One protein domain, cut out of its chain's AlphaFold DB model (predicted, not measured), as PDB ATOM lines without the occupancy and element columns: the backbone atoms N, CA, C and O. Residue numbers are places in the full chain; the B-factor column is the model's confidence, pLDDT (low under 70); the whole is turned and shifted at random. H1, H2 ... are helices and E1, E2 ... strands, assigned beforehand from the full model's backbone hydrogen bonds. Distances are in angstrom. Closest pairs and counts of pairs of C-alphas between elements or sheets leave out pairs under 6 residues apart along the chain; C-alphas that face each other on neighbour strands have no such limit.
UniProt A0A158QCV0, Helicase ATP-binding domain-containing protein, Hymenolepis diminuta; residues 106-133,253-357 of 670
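AT A GLANCE: This is residues 106 to 133 and 253 to 357 of the 670 residues of the protein "Helicase ATP-binding domain-containing protein" of Hymenolepis diminuta (UniProt A0A158QCV0). H4 is the middle of a small core, with H5 crossing it at a steep tilt and the short strand E1 packed on it. H2 meets the beginning of H4 with its last residues and sticks out with residues 253 to 262, while the long helix H1 touches no helix. The printed part has 133 residues with five named helices and one named strand, in the order H1, H2, E1, H3, H4, H5; the class is mostly helix. It is compact, with a radius of gyration of the C-alphas of 16.2 A and spans of 44 by 38 by 34 A.

IN THESE COORDINATES: H1, residues 106 to 133, begins with C-alpha 106 at (49.019, 71.436, 2.445) and is 40.6 A long. H2, residues 253 to 270, measures 25.9 A. E1 is residues 279 to 281, 5.6 A, and H3 residues 294 to 297, 5.0 A. H4, residues 302 to 315, measures 20.2 A. H5, residues 340 to 354, measures 21.3 A and ends with C-alpha 354 at (35.478, 38.911, 2.572).

HOW THE PARTS SIT: H4 and H5 touch at a steep tilt of 54 degrees, the same way; their closest C-alphas, of Val 308 and Gln 343, are 5.4 A apart. H2 touches H4 with residues 267 to 270 alone; the closest C-alphas, of Asn 270 and Pro 302, are 4.9 A apart. The closest C-alphas of E1 and H4, of Ile 280 and Arg 309, are 5.6 A apart. E1 pairs with no named strand, but is antiparallel to residues 290 to 291. H3 and H5 are close but not clearly touching, Ile 296 to Ala 346 at 6.8 A between C-alphas. H1 and H4 are apart. Every O i to N i+4 pair is within hydrogen-bond range in H1, H4 and H5, and 12 of 14 in H2; H3 is too short for one.

THE WHOLE: Residues 134 to 252 are not printed, and C-alphas 133 and 253 are 40.4 A apart. The links E1 to H3 and H4 to H5 are long. The mean pLDDT of the printed part is 80.8; 24 residues are under 70, among them 317 to 328.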
ATOM      1  N   GLU A 106      47.986  72.289   1.833       75.88
ATOM      2  CA  GLU A 106      49.019  71.436   2.445       75.88
ATOM      3  C   GLU A 106      48.473  70.028   2.766       75.88
ATOM      4  O   GLU A 106      49.124  69.016   2.524       75.88
ATOM      5  N   GLU A 107      47.216  69.956   3.213       72.12
ATOM      6  CA  GLU A 107      46.454  68.722   3.444       72.12
ATOM      7  C   GLU A 107      46.322  67.855   2.173       72.12
ATOM      8  O   GLU A 107      46.496  66.638   2.222       72.12
ATOM      9  N   ALA A 108      46.088  68.476   1.012       74.00
ATOM     10  CA  ALA A 108      45.952  67.781  -0.268       74.00
ATOM     11  C   ALA A 108      47.311  67.366  -0.859       74.00
ATOM     12  O   ALA A 108      47.416  66.280  -1.426       74.00
ATOM     13  N   GLN A 109      48.361  68.177  -0.680       75.25
ATOM     14  CA  GLN A 109      49.733  67.807  -1.055       75.25
ATOM     15  C   GLN A 109      50.246  66.630  -0.205       75.25
ATOM     16  O   GLN A 109      50.832  65.684  -0.733       75.25
ATOM     17  N   ASN A 110      49.963  66.634   1.102       78.94
ATOM     18  CA  ASN A 110      50.278  65.514   1.990       78.94
ATOM     19  C   ASN A 110      49.508  64.239   1.598       78.94
ATOM     20  O   ASN A 110      50.110  63.166   1.549       78.94
ATOM     21  N   ALA A 111      48.225  64.348   1.235       74.06
ATOM     22  CA  ALA A 111      47.446  63.219   0.721       74.06
ATOM     23  C   ALA A 111      48.007  62.663  -0.605       74.06
ATOM     24  O   ALA A 111      48.161  61.450  -0.740       74.06
ATOM     25  N   GLN A 112      48.387  63.524  -1.560       77.25
ATOM     26  CA  GLN A 112      49.053  63.108  -2.806       77.25
ATOM     27  C   GLN A 112      50.374  62.371  -2.538       77.25
ATOM     28  O   GLN A 112      50.647  61.342  -3.156       77.25
ATOM     29  N   LYS A 113      51.189  62.871  -1.600       81.12
ATOM     30  CA  LYS A 113      52.451  62.231  -1.211       81.12
ATOM     31  C   LYS A 113      52.218  60.857  -0.576       81.12
ATOM     32  O   LYS A 113      52.900  59.903  -0.942       81.12
ATOM     33  N   ALA A 114      51.254  60.747   0.336       77.62
ATOM     34  CA  ALA A 114      50.917  59.487   0.993       77.62
ATOM     35  C   ALA A 114      50.370  58.445  -0.006       77.62
ATOM     36  O   ALA A 114      50.758  57.281   0.054       77.62
ATOM     37  N   GLU A 115      49.559  58.863  -0.985       76.94
ATOM     38  CA  GLU A 115      49.108  58.001  -2.089       76.94
ATOM     39  C   GLU A 115      50.276  57.553  -2.989       76.94
ATOM     40  O   GLU A 115      50.344  56.397  -3.408       76.94
ATOM     41  N   MET A 116      51.245  58.434  -3.265       76.56
ATOM     42  CA  MET A 116      52.446  58.078  -4.028       76.56
ATOM     43  C   MET A 116      53.306  57.039  -3.287       76.56
ATOM     44  O   MET A 116      53.725  56.046  -3.884       76.56
ATOM     45  N   GLU A 117      53.526  57.232  -1.984       80.88
ATOM     46  CA  GLU A 117      54.255  56.296  -1.119       80.88
ATOM     47  C   GLU A 117      53.531  54.941  -1.025       80.88
ATOM     48  O   GLU A 117      54.149  53.883  -1.188       80.88
ATOM     49  N   ARG A 118      52.197  54.957  -0.891       78.00
ATOM     50  CA  ARG A 118      51.353  53.757  -0.927       78.00
ATOM     51  C   ARG A 118      51.479  52.996  -2.248       78.00
ATOM     52  O   ARG A 118      51.650  51.775  -2.230       78.00
ATOM     53  N   ARG A 119      51.440  53.689  -3.392       76.56
ATOM     54  CA  ARG A 119      51.623  53.070  -4.719       76.56
ATOM     55  C   ARG A 119      52.994  52.422  -4.871       76.56
ATOM     56  O   ARG A 119      53.077  51.334  -5.433       76.56
ATOM     57  N   MET A 120      54.056  53.042  -4.349       78.19
ATOM     58  CA  MET A 120      55.383  52.415  -4.327       78.19
ATOM     59  C   MET A 120      55.382  51.135  -3.482       78.19
ATOM     60  O   MET A 120      55.853  50.103  -3.956       78.19
ATOM     61  N   ARG A 121      54.787  51.163  -2.280       79.50
ATOM     62  CA  ARG A 121      54.658  49.985  -1.405       79.50
ATOM     63  C   ARG A 121      53.915  48.828  -2.085       79.50
ATOM     64  O   ARG A 121      54.443  47.720  -2.126       79.50
ATOM     65  N   LEU A 122      52.737  49.091  -2.656       74.69
ATOM     66  CA  LEU A 122      51.930  48.074  -3.348       74.69
ATOM     67  C   LEU A 122      52.658  47.494  -4.570       74.69
ATOM     68  O   LEU A 122      52.629  46.285  -4.778       74.69
ATOM     69  N   LYS A 123      53.369  48.324  -5.343       76.94
ATOM     70  CA  LYS A 123      54.146  47.868  -6.507       76.94
ATOM     71  C   LYS A 123      55.346  46.997  -6.116       76.94
ATOM     72  O   LYS A 123      55.685  46.068  -6.845       76.94
ATOM     73  N   ILE A 124      55.970  47.255  -4.964       79.88
ATOM     74  CA  ILE A 124      57.029  46.397  -4.406       79.88
ATOM     75  C   ILE A 124      56.447  45.049  -3.946       79.88
ATOM     76  O   ILE A 124      57.037  44.007  -4.231       79.88
ATOM     77  N   GLU A 125      55.283  45.047  -3.287       75.81
ATOM     78  CA  GLU A 125      54.584  43.819  -2.875       75.81
ATOM     79  C   GLU A 125      54.165  42.971  -4.090       75.81
ATOM     80  O   GLU A 125      54.459  41.776  -4.139       75.81
ATOM     81  N   GLU A 126      53.579  43.588  -5.119       74.12
ATOM     82  CA  GLU A 126      53.228  42.933  -6.385       74.12
ATOM     83  C   GLU A 126      54.457  42.317  -7.075       74.12
ATOM     84  O   GLU A 126      54.427  41.151  -7.472       74.12
ATOM     85  N   GLN A 127      55.565  43.059  -7.178       75.50
ATOM     86  CA  GLN A 127      56.805  42.553  -7.775       75.50
ATOM     87  C   GLN A 127      57.403  41.386  -6.976       75.50
ATOM     88  O   GLN A 127      57.871  40.417  -7.581       75.50
ATOM     89  N   ALA A 128      57.350  41.430  -5.641       79.00
ATOM     90  CA  ALA A 128      57.797  40.333  -4.785       79.00
ATOM     91  C   ALA A 128      56.920  39.077  -4.956       79.00
ATOM     92  O   ALA A 128      57.449  37.979  -5.139       79.00
ATOM     93  N   MET A 129      55.593  39.237  -4.984       74.19
ATOM     94  CA  MET A 129      54.641  38.146  -5.229       74.19
ATOM     95  C   MET A 129      54.815  37.536  -6.629       74.19
ATOM     96  O   MET A 129      54.850  36.313  -6.778       74.19
ATOM     97  N   ALA A 130      54.998  38.368  -7.659       72.00
ATOM     98  CA  ALA A 130      55.256  37.916  -9.023       72.00
ATOM     99  C   ALA A 130      56.604  37.183  -9.150       72.00
ATOM    100  O   ALA A 130      56.700  36.195  -9.882       72.00
ATOM    101  N   ALA A 131      57.639  37.621  -8.426       75.25
ATOM    102  CA  ALA A 131      58.919  36.918  -8.349       75.25
ATOM    103  C   ALA A 131      58.788  35.564  -7.629       75.25
ATOM    104  O   ALA A 131      59.331  34.569  -8.107       75.25
ATOM    105  N   GLN A 132      58.021  35.494  -6.535       75.88
ATOM    106  CA  GLN A 132      57.763  34.250  -5.803       75.88
ATOM    107  C   GLN A 132      56.989  33.228  -6.651       75.88
ATOM    108  O   GLN A 132      57.388  32.065  -6.719       75.88
ATOM    109  N   TRP A 133      55.936  33.658  -7.354       71.31
ATOM    110  CA  TRP A 133      55.169  32.810  -8.275       71.31
ATOM    111  C   TRP A 133      56.036  32.304  -9.438       71.31
ATOM    112  O   TRP A 133      56.026  31.114  -9.757       71.31
ATOM    113  N   GLU A 253      40.643  57.482 -37.919       59.09
ATOM    114  CA  GLU A 253      40.332  56.043 -37.829       59.09
ATOM    115  C   GLU A 253      41.471  55.244 -37.166       59.09
ATOM    116  O   GLU A 253      41.202  54.360 -36.348       59.09
ATOM    117  N   GLU A 254      42.737  55.577 -37.452       62.88
ATOM    118  CA  GLU A 254      43.899  54.908 -36.841       62.88
ATOM    119  C   GLU A 254      44.014  55.192 -35.326       62.88
ATOM    120  O   GLU A 254      44.335  54.282 -34.554       62.88
ATOM    121  N   GLU A 255      43.696  56.411 -34.859       63.81
ATOM    122  CA  GLU A 255      43.670  56.722 -33.418       63.81
ATOM    123  C   GLU A 255      42.590  55.920 -32.662       63.81
ATOM    124  O   GLU A 255      42.868  55.381 -31.583       63.81
ATOM    125  N   ASP A 256      41.379  55.796 -33.220       65.75
ATOM    126  CA  ASP A 256      40.276  55.047 -32.598       65.75
ATOM    127  C   ASP A 256      40.520  53.519 -32.618       65.75
ATOM    128  O   ASP A 256      40.136  52.823 -31.666       65.75
ATOM    129  N   GLU A 257      41.211  52.973 -33.631       69.62
ATOM    130  CA  GLU A 257      41.619  51.557 -33.659       69.62
ATOM    131  C   GLU A 257      42.685  51.257 -32.588       69.62
ATOM    132  O   GLU A 257      42.498  50.348 -31.771       69.62
ATOM    133  N   VAL A 258      43.744  52.073 -32.481       71.31
ATOM    134  CA  VAL A 258      44.786  51.924 -31.441       71.31
ATOM    135  C   VAL A 258      44.207  52.091 -30.030       71.31
ATOM    136  O   VAL A 258      44.537  51.329 -29.111       71.31
ATOM    137  N   GLN A 259      43.307  53.057 -29.834       69.50
ATOM    138  CA  GLN A 259      42.610  53.258 -28.562       69.50
ATOM    139  C   GLN A 259      41.680  52.073 -28.227       69.50
ATOM    140  O   GLN A 259      41.526  51.732 -27.046       69.50
ATOM    141  N   THR A 260      41.109  51.410 -29.237       69.69
ATOM    142  CA  THR A 260      40.311  50.184 -29.084       69.69
ATOM    143  C   THR A 260      41.186  48.989 -28.700       69.69
ATOM    144  O   THR A 260      40.912  48.367 -27.669       69.69
ATOM    145  N   GLU A 261      42.283  48.713 -29.420       70.75
ATOM    146  CA  GLU A 261      43.237  47.646 -29.060       70.75
ATOM    147  C   GLU A 261      43.752  47.811 -27.622       70.75
ATOM    148  O   GLU A 261      43.785  46.857 -26.839       70.75
ATOM    149  N   PHE A 262      44.110  49.036 -27.223       68.75
ATOM    150  CA  PHE A 262      44.599  49.318 -25.875       68.75
ATOM    151  C   PHE A 262      43.534  49.086 -24.787       68.75
ATOM    152  O   PHE A 262      43.857  48.656 -23.670       68.75
ATOM    153  N   CYS A 263      42.259  49.333 -25.101       67.12
ATOM    154  CA  CYS A 263      41.140  48.963 -24.243       67.12
ATOM    155  C   CYS A 263      40.988  47.437 -24.139       67.12
ATOM    156  O   CYS A 263      40.928  46.923 -23.018       67.12
ATOM    157  N   GLU A 264      40.993  46.705 -25.256       71.94
ATOM    158  CA  GLU A 264      40.844  45.243 -25.264       71.94
ATOM    159  C   GLU A 264      42.005  44.525 -24.555       71.94
ATOM    160  O   GLU A 264      41.770  43.652 -23.716       71.94
ATOM    161  N   LEU A 265      43.253  44.941 -24.789       70.94
ATOM    162  CA  LEU A 265      44.444  44.396 -24.123       70.94
ATOM    163  C   LEU A 265      44.407  44.577 -22.597       70.94
ATOM    164  O   LEU A 265      44.877  43.714 -21.847       70.94
ATOM    165  N   ARG A 266      43.834  45.687 -22.115       67.62
ATOM    166  CA  ARG A 266      43.617  45.926 -20.681       67.62
ATOM    167  C   ARG A 266      42.492  45.050 -20.131       67.62
ATOM    168  O   ARG A 266      42.631  44.482 -19.047       67.62
ATOM    169  N   ASP A 267      41.398  44.928 -20.873       80.00
ATOM    170  CA  ASP A 267      40.205  44.199 -20.450       80.00
ATOM    171  C   ASP A 267      40.295  42.673 -20.626       80.00
ATOM    172  O   ASP A 267      39.569  41.944 -19.950       80.00
ATOM    173  N   ALA A 268      41.265  42.158 -21.384       80.62
ATOM    174  CA  ALA A 268      41.602  40.732 -21.413       80.62
ATOM    175  C   ALA A 268      41.901  40.169 -20.006       80.62
ATOM    176  O   ALA A 268      41.550  39.032 -19.693       80.62
ATOM    177  N   GLN A 269      42.475  40.981 -19.107       81.44
ATOM    178  CA  GLN A 269      42.746  40.595 -17.713       81.44
ATOM    179  C   GLN A 269      41.496  40.585 -16.813       81.44
ATOM    180  O   GLN A 269      41.581  40.198 -15.643       81.44
ATOM    181  N   ASN A 270      40.358  41.070 -17.313       88.69
ATOM    182  CA  ASN A 270      39.076  41.158 -16.614       88.69
ATOM    183  C   ASN A 270      38.086  40.055 -17.030       88.69
ATOM    184  O   ASN A 270      37.005  39.960 -16.446       88.69
ATOM    185  N   LEU A 271      38.449  39.234 -18.019       89.12
ATOM    186  CA  LEU A 271      37.693  38.053 -18.426       89.12
ATOM    187  C   LEU A 271      37.651  36.996 -17.298       89.12
ATOM    188  O   LEU A 271      38.543  36.972 -16.441       89.12
ATOM    189  N   PRO A 272      36.617  36.134 -17.265       90.88
ATOM    190  CA  PRO A 272      36.546  35.031 -16.312       90.88
ATOM    191  C   PRO A 272      37.592  33.937 -16.583       90.88
ATOM    192  O   PRO A 272      38.080  33.791 -17.703       90.88
ATOM    193  N   ASP A 273      37.900  33.152 -15.549       90.56
ATOM    194  CA  ASP A 273      38.681  31.915 -15.659       90.56
ATOM    195  C   ASP A 273      37.872  30.748 -16.263       90.56
ATOM    196  O   ASP A 273      36.692  30.891 -16.599       90.56
ATOM    197  N   GLU A 274      38.513  29.585 -16.427       89.44
ATOM    198  CA  GLU A 274      37.902  28.380 -17.013       89.44
ATOM    199  C   GLU A 274      36.686  27.880 -16.207       89.44
ATOM    200  O   GLU A 274      35.774  27.269 -16.768       89.44
ATOM    201  N   GLU A 275      36.607  28.199 -14.911       90.25
ATOM    202  CA  GLU A 275      35.456  27.911 -14.049       90.25
ATOM    203  C   GLU A 275      34.361  29.000 -14.083       90.25
ATOM    204  O   GLU A 275      33.334  28.882 -13.404       90.25
ATOM    205  N   GLY A 276      34.545  30.069 -14.865       90.19
ATOM    206  CA  GLY A 276      33.599  31.180 -14.983       90.19
ATOM    207  C   GLY A 276      33.651  32.184 -13.822       90.19
ATOM    208  O   GLY A 276      32.685  32.928 -13.615       90.19
ATOM    209  N   ARG A 277      34.730  32.198 -13.032       92.06
ATOM    210  CA  ARG A 277      34.941  33.102 -11.889       92.06
ATOM    211  C   ARG A 277      35.744  34.323 -12.333       92.06
ATOM    212  O   ARG A 277      36.610  34.239 -13.193       92.06
ATOM    213  N   ILE A 278      35.511  35.467 -11.690       94.06
ATOM    214  CA  ILE A 278      36.304  36.686 -11.910       94.06
ATOM    215  C   ILE A 278      37.038  37.035 -10.618       94.06
ATOM    216  O   ILE A 278      36.420  37.379  -9.607       94.06
ATOM    217  N   CYS A 279      38.367  36.938 -10.660       91.31
ATOM    218  CA  CYS A 279      39.249  37.293  -9.554       91.31
ATOM    219  C   CYS A 279      39.506  38.810  -9.537       91.31
ATOM    220  O   CYS A 279      40.055  39.370 -10.486       91.31
ATOM    221  N   ILE A 280      39.157  39.474  -8.434       91.56
ATOM    222  CA  ILE A 280      39.430  40.897  -8.190       91.56
ATOM    223  C   ILE A 280      40.828  41.092  -7.603       91.56
ATOM    224  O   ILE A 280      41.542  41.988  -8.035       91.56
ATOM    225  N   ARG A 281      41.263  40.217  -6.689       86.38
ATOM    226  CA  ARG A 281      42.642  40.198  -6.178       86.38
ATOM    227  C   ARG A 281      43.085  38.772  -5.867       86.38
ATOM    228  O   ARG A 281      42.377  38.056  -5.166       86.38
ATOM    229  N   ARG A 282      44.271  38.379  -6.341       83.31
ATOM    230  CA  ARG A 282      44.907  37.106  -5.966       83.31
ATOM    231  C   ARG A 282      45.589  37.244  -4.604       83.31
ATOM    232  O   ARG A 282      46.272  38.233  -4.355       83.31
ATOM    233  N   GLY A 283      45.387  36.264  -3.731       75.81
ATOM    234  CA  GLY A 283      46.115  36.125  -2.472       75.81
ATOM    235  C   GLY A 283      47.340  35.219  -2.612       75.81
ATOM    236  O   GLY A 283      47.619  34.682  -3.679       75.81
ATOM    237  N   ALA A 284      48.046  34.991  -1.502       69.38
ATOM    238  CA  ALA A 284      49.159  34.035  -1.446       69.38
ATOM    239  C   ALA A 284      48.727  32.552  -1.536       69.38
ATOM    240  O   ALA A 284      49.575  31.672  -1.642       69.38
ATOM    241  N   THR A 285      47.420  32.278  -1.473       70.00
ATOM    242  CA  THR A 285      46.773  30.990  -1.773       70.00
ATOM    243  C   THR A 285      45.422  31.263  -2.444       70.00
ATOM    244  O   THR A 285      44.897  32.379  -2.346       70.00
ATOM    245  N   GLU A 286      44.825  30.266  -3.103       68.44
ATOM    246  CA  GLU A 286      43.493  30.413  -3.714       68.44
ATOM    247  C   GLU A 286      42.422  30.767  -2.671       68.44
ATOM    248  O   GLU A 286      41.662  31.708  -2.884       68.44
ATOM    249  N   ASP A 287      42.462  30.148  -1.483       71.44
ATOM    250  CA  ASP A 287      41.564  30.448  -0.348       71.44
ATOM    251  C   ASP A 287      41.648  31.903   0.157       71.44
ATOM    252  O   ASP A 287      40.795  32.360   0.916       71.44
ATOM    253  N   LYS A 288      42.705  32.631  -0.224       74.25
ATOM    254  CA  LYS A 288      42.943  34.044   0.117       74.25
ATOM    255  C   LYS A 288      42.708  34.983  -1.069       74.25
ATOM    256  O   LYS A 288      43.086  36.153  -0.998       74.25
ATOM    257  N   SER A 289      42.140  34.476  -2.160       86.25
ATOM    258  CA  SER A 289      41.828  35.245  -3.364       86.25
ATOM    259  C   SER A 289      40.366  35.703  -3.363       86.25
ATOM    260  O   SER A 289      39.458  35.004  -2.911       86.25
ATOM    261  N   TYR A 290      40.145  36.919  -3.852       90.00
ATOM    262  CA  TYR A 290      38.891  37.654  -3.735       90.00
ATOM    263  C   TYR A 290      38.130  37.566  -5.060       90.00
ATOM    264  O   TYR A 290      38.536  38.189  -6.043       90.00
ATOM    265  N   TYR A 291      37.032  36.808  -5.097       92.94
ATOM    266  CA  TYR A 291      36.248  36.554  -6.312       92.94
ATOM    267  C   TYR A 291      34.868  37.231  -6.282       92.94
ATOM    268  O   TYR A 291      34.182  37.273  -5.249       92.94
ATOM    269  N   LEU A 292      34.423  37.728  -7.440       93.75
ATOM    270  CA  LEU A 292      33.039  38.177  -7.633       93.75
ATOM    271  C   LEU A 292      32.052  37.023  -7.422       93.75
ATOM    272  O   LEU A 292      32.351  35.872  -7.740       93.75
ATOM    273  N   ALA A 293      30.856  37.331  -6.916       90.38
ATOM    274  CA  ALA A 293      29.821  36.320  -6.744       90.38
ATOM    275  C   ALA A 293      29.415  35.730  -8.114       90.38
ATOM    276  O   ALA A 293      29.267  36.494  -9.074       90.38
ATOM    277  N   PRO A 294      29.164  34.408  -8.237       90.38
ATOM    278  CA  PRO A 294      28.943  33.759  -9.537       90.38
ATOM    279  C   PRO A 294      27.768  34.303 -10.362       90.38
ATOM    280  O   PRO A 294      27.734  34.120 -11.575       90.38
ATOM    281  N   HIS A 295      26.792  34.961  -9.728       88.81
ATOM    282  CA  HIS A 295      25.680  35.607 -10.429       88.81
ATOM    283  C   HIS A 295      26.061  36.974 -11.025       88.81
ATOM    284  O   HIS A 295      25.512  37.334 -12.058       88.81
ATOM    285  N   ILE A 296      27.030  37.687 -10.434       93.12
ATOM    286  CA  ILE A 296      27.589  38.947 -10.954       93.12
ATOM    287  C   ILE A 296      28.659  38.660 -12.015       93.12
ATOM    288  O   ILE A 296      28.676  39.298 -13.066       93.12
ATOM    289  N   ALA A 297      29.523  37.667 -11.781       93.56
ATOM    290  CA  ALA A 297      30.622  37.315 -12.688       93.56
ATOM    291  C   ALA A 297      30.158  36.963 -14.119       93.56
ATOM    292  O   ALA A 297      30.890  37.179 -15.075       93.56
ATOM    293  N   ARG A 298      28.921  36.471 -14.275       91.31
ATOM    294  CA  ARG A 298      28.313  36.086 -15.566       91.31
ATOM    295  C   ARG A 298      27.719  37.243 -16.379       91.31
ATOM    296  O   ARG A 298      27.270  37.009 -17.496       91.31
ATOM    297  N   ILE A 299      27.635  38.446 -15.809       92.69
ATOM    298  CA  ILE A 299      26.900  39.591 -16.386       92.69
ATOM    299  C   ILE A 299      27.705  40.894 -16.407       92.69
ATOM    300  O   ILE A 299      27.385  41.802 -17.176       92.69
ATOM    301  N   ILE A 300      28.723  41.009 -15.554       94.88
ATOM    302  CA  ILE A 300      29.580  42.187 -15.457       94.88
ATOM    303  C   ILE A 300      30.514  42.264 -16.671       94.88
ATOM    304  O   ILE A 300      31.128  41.273 -17.062       94.88
ATOM    305  N   LYS A 301      30.616  43.443 -17.290       93.25
ATOM    306  CA  LYS A 301      31.498  43.652 -18.449       93.25
ATOM    307  C   LYS A 301      32.959  43.852 -18.012       93.25
ATOM    308  O   LYS A 301      33.175  44.391 -16.926       93.25
ATOM    309  N   PRO A 302      33.958  43.510 -18.846       92.00
ATOM    310  CA  PRO A 302      35.377  43.668 -18.509       92.00
ATOM    311  C   PRO A 302      35.748  45.061 -17.958       92.00
ATOM    312  O   PRO A 302      36.263  45.162 -16.841       92.00
ATOM    313  N   HIS A 303      35.320  46.138 -18.626       89.69
ATOM    314  CA  HIS A 303      35.568  47.523 -18.194       89.69
ATOM    315  C   HIS A 303      34.940  47.871 -16.831       89.69
ATOM    316  O   HIS A 303      35.357  48.808 -16.147       89.69
ATOM    317  N   GLN A 304      33.921  47.117 -16.413       95.31
ATOM    318  CA  GLN A 304      33.278  47.250 -15.107       95.31
ATOM    319  C   GLN A 304      34.076  46.507 -14.029       95.31
ATOM    320  O   GLN A 304      34.190  47.014 -12.916       95.31
ATOM    321  N   VAL A 305      34.697  45.369 -14.352       94.94
ATOM    322  CA  VAL A 305      35.637  44.673 -13.454       94.94
ATOM    323  C   VAL A 305      36.869  45.542 -13.183       94.94
ATOM    324  O   VAL A 305      37.256  45.660 -12.021       94.94
ATOM    325  N   SER A 306      37.402  46.245 -14.197       91.62
ATOM    326  CA  SER A 306      38.401  47.319 -14.008       91.62
ATOM    327  C   SER A 306      37.949  48.329 -12.941       91.62
ATOM    328  O   SER A 306      38.706  48.667 -12.030       91.62
ATOM    329  N   GLY A 307      36.685  48.765 -12.999       93.56
ATOM    330  CA  GLY A 307      36.081  49.646 -11.996       93.56
ATOM    331  C   GLY A 307      35.985  49.028 -10.595       93.56
ATOM    332  O   GLY A 307      36.269  49.710  -9.612       93.56
ATOM    333  N   VAL A 308      35.639  47.740 -10.473       94.69
ATOM    334  CA  VAL A 308      35.578  47.041  -9.172       94.69
ATOM    335  C   VAL A 308      36.971  46.865  -8.559       94.69
ATOM    336  O   VAL A 308      37.132  47.114  -7.364       94.69
ATOM    337  N   ARG A 309      37.980  46.491  -9.360       91.69
ATOM    338  CA  ARG A 309      39.389  46.416  -8.934       91.69
ATOM    339  C   ARG A 309      39.870  47.769  -8.408       91.69
ATOM    340  O   ARG A 309      40.316  47.853  -7.267       91.69
ATOM    341  N   PHE A 310      39.624  48.842  -9.164       91.00
ATOM    342  CA  PHE A 310      39.930  50.214  -8.753       91.00
ATOM    343  C   PHE A 310      39.246  50.628  -7.435       91.00
ATOM    344  O   PHE A 310      39.900  51.214  -6.571       91.00
ATOM    345  N   LEU A 311      37.956  50.321  -7.234       91.69
ATOM    346  CA  LEU A 311      37.278  50.594  -5.955       91.69
ATOM    347  C   LEU A 311      37.946  49.832  -4.796       91.69
ATOM    348  O   LEU A 311      38.226  50.413  -3.747       91.69
ATOM    349  N   PHE A 312      38.244  48.548  -4.998       88.38
ATOM    350  CA  PHE A 312      38.827  47.670  -3.982       88.38
ATOM    351  C   PHE A 312      40.254  48.068  -3.583       88.38
ATOM    352  O   PHE A 312      40.586  48.121  -2.400       88.38
ATOM    353  N   GLU A 313      41.097  48.403  -4.558       84.12
ATOM    354  CA  GLU A 313      42.492  48.796  -4.339       84.12
ATOM    355  C   GLU A 313      42.645  50.115  -3.577       84.12
ATOM    356  O   GLU A 313      43.627  50.284  -2.856       84.12
ATOM    357  N   ASN A 314      41.687  51.038  -3.695       84.50
ATOM    358  CA  ASN A 314      41.739  52.333  -3.013       84.50
ATOM    359  C   ASN A 314      41.038  52.330  -1.645       84.50
ATOM    360  O   ASN A 314      41.549  52.927  -0.703       84.50
ATOM    361  N   LEU A 315      39.909  51.623  -1.514       81.88
ATOM    362  CA  LEU A 315      39.093  51.645  -0.294       81.88
ATOM    363  C   LEU A 315      39.457  50.573   0.748       81.88
ATOM    364  O   LEU A 315      39.037  50.697   1.894       81.88
ATOM    365  N   VAL A 316      40.148  49.490   0.362       75.94
ATOM    366  CA  VAL A 316      40.243  48.273   1.203       75.94
ATOM    367  C   VAL A 316      41.681  47.858   1.528       75.94
ATOM    368  O   VAL A 316      41.920  47.258   2.573       75.94
ATOM    369  N   GLU A 317      42.635  48.208   0.662       65.06
ATOM    370  CA  GLU A 317      44.096  48.103   0.844       65.06
ATOM    371  C   GLU A 317      44.628  46.711   1.224       65.06
ATOM    372  O   GLU A 317      45.153  46.010   0.360       65.06
ATOM    373  N   ASN A 318      44.499  46.301   2.488       62.47
ATOM    374  CA  ASN A 318      44.830  44.973   2.999       62.47
ATOM    375  C   ASN A 318      43.984  44.659   4.255       62.47
ATOM    376  O   ASN A 318      43.610  45.558   5.005       62.47
ATOM    377  N   GLN A 319      43.708  43.383   4.541       52.84
ATOM    378  CA  GLN A 319      42.865  42.959   5.678       52.84
ATOM    379  C   GLN A 319      43.438  43.378   7.047       52.84
ATOM    380  O   GLN A 319      42.694  43.615   8.001       52.84
ATOM    381  N   THR A 320      44.761  43.523   7.136       48.84
ATOM    382  CA  THR A 320      45.486  44.050   8.302       48.84
ATOM    383  C   THR A 320      45.516  45.579   8.382       48.84
ATOM    384  O   THR A 320      45.794  46.106   9.460       48.84
ATOM    385  N   GLU A 321      45.231  46.286   7.285       52.84
ATOM    386  CA  GLU A 321      45.313  47.751   7.181       52.84
ATOM    387  C   GLU A 321      43.941  48.438   7.184       52.84
ATOM    388  O   GLU A 321      43.842  49.519   7.744       52.84
ATOM    389  N   PHE A 322      42.860  47.756   6.780       52.97
ATOM    390  CA  PHE A 322      41.457  48.204   6.939       52.97
ATOM    391  C   PHE A 322      41.034  48.517   8.401       52.97
ATOM    392  O   PHE A 322      39.927  48.968   8.670       52.97
ATOM    393  N   ASN A 323      41.905  48.252   9.381       49.84
ATOM    394  CA  ASN A 323      41.723  48.611  10.792       49.84
ATOM    395  C   ASN A 323      42.837  49.556  11.313       49.84
ATOM    396  O   ASN A 323      43.038  49.643  12.528       49.84
ATOM    397  N   ARG A 324      43.639  50.168  10.424       48.47
ATOM    398  CA  ARG A 324      44.875  50.912  10.757       48.47
ATOM    399  C   ARG A 324      45.179  52.116   9.851       48.47
ATOM    400  O   ARG A 324      45.820  53.039  10.348       48.47
ATOM    401  N   SER A 325      44.784  52.107   8.578       55.56
ATOM    402  CA  SER A 325      44.782  53.279   7.691       55.56
ATOM    403  C   SER A 325      43.353  53.808   7.531       55.56
ATOM    404  O   SER A 325      42.408  53.028   7.536       55.56
ATOM    405  N   GLU A 326      43.206  55.122   7.343       55.72
ATOM    406  CA  GLU A 326      41.920  55.795   7.050       55.72
ATOM    407  C   GLU A 326      41.467  55.579   5.577       55.72
ATOM    408  O   GLU A 326      40.554  56.243   5.083       55.72
ATOM    409  N   GLY A 327      42.139  54.666   4.857       59.47
ATOM    410  CA  GLY A 327      41.984  54.396   3.425       59.47
ATOM    411  C   GLY A 327      42.347  55.575   2.510       59.47
ATOM    412  O   GLY A 327      42.832  56.618   2.950       59.47
ATOM    413  N   PHE A 328      42.073  55.424   1.209       67.00
ATOM    414  CA  PHE A 328      42.068  56.537   0.256       67.00
ATOM    415  C   PHE A 328      40.720  56.643  -0.463       67.00
ATOM    416  O   PHE A 328      40.233  55.701  -1.088       67.00
ATOM    417  N   GLY A 329      40.120  57.835  -0.420       81.88
ATOM    418  CA  GLY A 329      38.900  58.130  -1.168       81.88
ATOM    419  C   GLY A 329      39.137  58.115  -2.683       81.88
ATOM    420  O   GLY A 329      40.058  58.754  -3.185       81.88
ATOM    421  N   CYS A 330      38.270  57.425  -3.426       88.88
ATOM    422  CA  CYS A 330      38.364  57.271  -4.880       88.88
ATOM    423  C   CYS A 330      37.194  57.940  -5.627       88.88
ATOM    424  O   CYS A 330      36.065  57.973  -5.135       88.88
ATOM    425  N   ILE A 331      37.434  58.420  -6.854       91.50
ATOM    426  CA  ILE A 331      36.404  59.036  -7.712       91.50
ATOM    427  C   ILE A 331      36.188  58.173  -8.961       91.50
ATOM    428  O   ILE A 331      37.021  58.152  -9.863       91.50
ATOM    429  N   LEU A 332      35.040  57.493  -9.044       91.81
ATOM    430  CA  LEU A 332      34.655  56.686 -10.208       91.81
ATOM    431  C   LEU A 332      34.074  57.576 -11.326       91.81
ATOM    432  O   LEU A 332      32.860  57.650 -11.527       91.81
ATOM    433  N   ALA A 333      34.955  58.279 -12.039       89.62
ATOM    434  CA  ALA A 333      34.607  59.308 -13.026       89.62
ATOM    435  C   ALA A 333      34.131  58.784 -14.402       89.62
ATOM    436  O   ALA A 333      33.934  59.584 -15.314       89.62
ATOM    437  N   HIS A 334      33.927  57.469 -14.564       85.44
ATOM    438  CA  HIS A 334      33.437  56.855 -15.807       85.44
ATOM    439  C   HIS A 334      32.173  57.538 -16.358       85.44
ATOM    440  O   HIS A 334      31.302  57.968 -15.594       85.44
ATOM    441  N   SER A 335      32.034  57.566 -17.686       86.81
ATOM    442  CA  SER A 335      30.901  58.152 -18.416       86.81
ATOM    443  C   SER A 335      29.523  57.657 -17.947       86.81
ATOM    444  O   SER A 335      29.362  56.628 -17.275       86.81
ATOM    445  N   MET A 336      28.481  58.423 -18.277       85.88
ATOM    446  CA  MET A 336      27.093  57.984 -18.095       85.88
ATOM    447  C   MET A 336      26.812  56.752 -18.976       85.88
ATOM    448  O   MET A 336      27.459  56.559 -19.998       85.88
ATOM    449  N   GLY A 337      25.902  55.874 -18.549       87.00
ATOM    450  CA  GLY A 337      25.584  54.625 -19.261       87.00
ATOM    451  C   GLY A 337      26.520  53.432 -18.993       87.00
ATOM    452  O   GLY A 337      26.052  52.300 -19.025       87.00
ATOM    453  N   LEU A 338      27.789  53.634 -18.611       89.06
ATOM    454  CA  LEU A 338      28.777  52.543 -18.425       89.06
ATOM    455  C   LEU A 338      28.515  51.575 -17.241       89.06
ATOM    456  O   LEU A 338      29.336  50.693 -16.974       89.06
ATOM    457  N   GLY A 339      27.389  51.704 -16.534       93.38
ATOM    458  CA  GLY A 339      27.000  50.821 -15.427       93.38
ATOM    459  C   GLY A 339      27.836  51.010 -14.158       93.38
ATOM    460  O   GLY A 339      28.424  50.059 -13.653       93.38
ATOM    461  N   LYS A 340      27.899  52.236 -13.622       94.88
ATOM    462  CA  LYS A 340      28.575  52.507 -12.335       94.88
ATOM    463  C   LYS A 340      27.863  51.852 -11.138       94.88
ATOM    464  O   LYS A 340      28.527  51.452 -10.189       94.88
ATOM    465  N   SER A 341      26.539  51.694 -11.197       95.88
ATOM    466  CA  SER A 341      25.743  51.076 -10.128       95.88
ATOM    467  C   SER A 341      26.117  49.609  -9.898       95.88
ATOM    468  O   SER A 341      26.425  49.244  -8.767       95.88
ATOM    469  N   ILE A 342      26.202  48.789 -10.956       95.75
ATOM    470  CA  ILE A 342      26.654  47.391 -10.839       95.75
ATOM    471  C   ILE A 342      28.115  47.290 -10.364       95.75
ATOM    472  O   ILE A 342      28.414  46.411  -9.565       95.75
ATOM    473  N   GLN A 343      29.003  48.222 -10.742       96.50
ATOM    474  CA  GLN A 343      30.381  48.282 -10.213       96.50
ATOM    475  C   GLN A 343      30.388  48.497  -8.689       96.50
ATOM    476  O   GLN A 343      31.052  47.765  -7.958       96.50
ATOM    477  N   VAL A 344      29.595  49.454  -8.195       96.69
ATOM    478  CA  VAL A 344      29.437  49.703  -6.752       96.69
ATOM    479  C   VAL A 344      28.803  48.505  -6.039       96.69
ATOM    480  O   VAL A 344      29.272  48.114  -4.977       96.69
ATOM    481  N   ILE A 345      27.767  47.893  -6.611       96.00
ATOM    482  CA  ILE A 345      27.052  46.765  -5.993       96.00
ATOM    483  C   ILE A 345      27.934  45.506  -5.933       96.00
ATOM    484  O   ILE A 345      27.981  44.848  -4.896       96.00
ATOM    485  N   ALA A 346      28.694  45.223  -6.994       95.31
ATOM    486  CA  ALA A 346      29.676  44.140  -7.040       95.31
ATOM    487  C   ALA A 346      30.819  44.345  -6.035       95.31
ATOM    488  O   ALA A 346      31.218  43.400  -5.357       95.31
ATOM    489  N   PHE A 347      31.312  45.582  -5.901       95.25
ATOM    490  CA  PHE A 347      32.277  45.948  -4.866       95.25
ATOM    491  C   PHE A 347      31.708  45.731  -3.455       95.25
ATOM    492  O   PHE A 347      32.377  45.117  -2.629       95.25
ATOM    493  N   LEU A 348      30.475  46.179  -3.184       94.69
ATOM    494  CA  LEU A 348      29.838  46.042  -1.870       94.69
ATOM    495  C   LEU A 348      29.631  44.579  -1.468       94.69
ATOM    496  O   LEU A 348      29.999  44.199  -0.359       94.69
ATOM    497  N   ASP A 349      29.105  43.746  -2.367       92.44
ATOM    498  CA  ASP A 349      28.977  42.306  -2.121       92.44
ATOM    499  C   ASP A 349      30.338  41.645  -1.840       92.44
ATOM    500  O   ASP A 349      30.463  40.849  -0.907       92.44
ATOM    501  N   LEU A 350      31.376  42.019  -2.595       91.56
ATOM    502  CA  LEU A 350      32.736  41.529  -2.386       91.56
ATOM    503  C   LEU A 350      33.267  41.894  -0.990       91.56
ATOM    504  O   LEU A 350      33.739  41.011  -0.271       91.56
ATOM    505  N   VAL A 351      33.187  43.165  -0.575       90.19
ATOM    506  CA  VAL A 351      33.728  43.567   0.734       90.19
ATOM    507  C   VAL A 351      32.938  42.972   1.894       90.19
ATOM    508  O   VAL A 351      33.553  42.484   2.835       90.19
ATOM    509  N   PHE A 352      31.607  42.899   1.814       90.44
ATOM    510  CA  PHE A 352      30.814  42.275   2.875       90.44
ATOM    511  C   PHE A 352      31.039  40.755   2.989       90.44
ATOM    512  O   PHE A 352      31.027  40.234   4.102       90.44
ATOM    513  N   ARG A 353      31.321  40.036   1.886       88.62
ATOM    514  CA  ARG A 353      31.693  38.604   1.949       88.62
ATOM    515  C   ARG A 353      33.077  38.360   2.553       88.62
ATOM    516  O   ARG A 353      33.239  37.413   3.317       88.62
ATOM    517  N   TYR A 354      34.077  39.175   2.207       86.38
ATOM    518  CA  TYR A 354      35.478  38.911   2.572       86.38
ATOM    519  C   TYR A 354      36.002  39.703   3.787       86.38
ATOM    520  O   TYR A 354      37.057  39.361   4.328       86.38
ATOM    521  N   TYR A 355      35.282  40.730   4.252       85.06
ATOM    522  CA  TYR A 355      35.684  41.583   5.376       85.06
ATOM    523  C   TYR A 355      34.573  41.651   6.440       85.06
ATOM    524  O   TYR A 355      33.884  42.665   6.534       85.06
ATOM    525  N   PRO A 356      34.437  40.639   7.323       82.25
ATOM    526  CA  PRO A 356      33.435  40.632   8.402       82.25
ATOM    527  C   PRO A 356      33.553  41.776   9.429       82.25
ATOM    528  O   PRO A 356      32.699  41.917  10.299       82.25
ATOM    529  N   ALA A 357      34.620  42.582   9.358       83.19
ATOM    530  CA  ALA A 357      34.778  43.817  10.125       83.19
ATOM    531  C   ALA A 357      34.020  45.017   9.517       83.19
ATOM    532  O   ALA A 357      33.866  46.040  10.186       83.19
TER     533      ALA A 357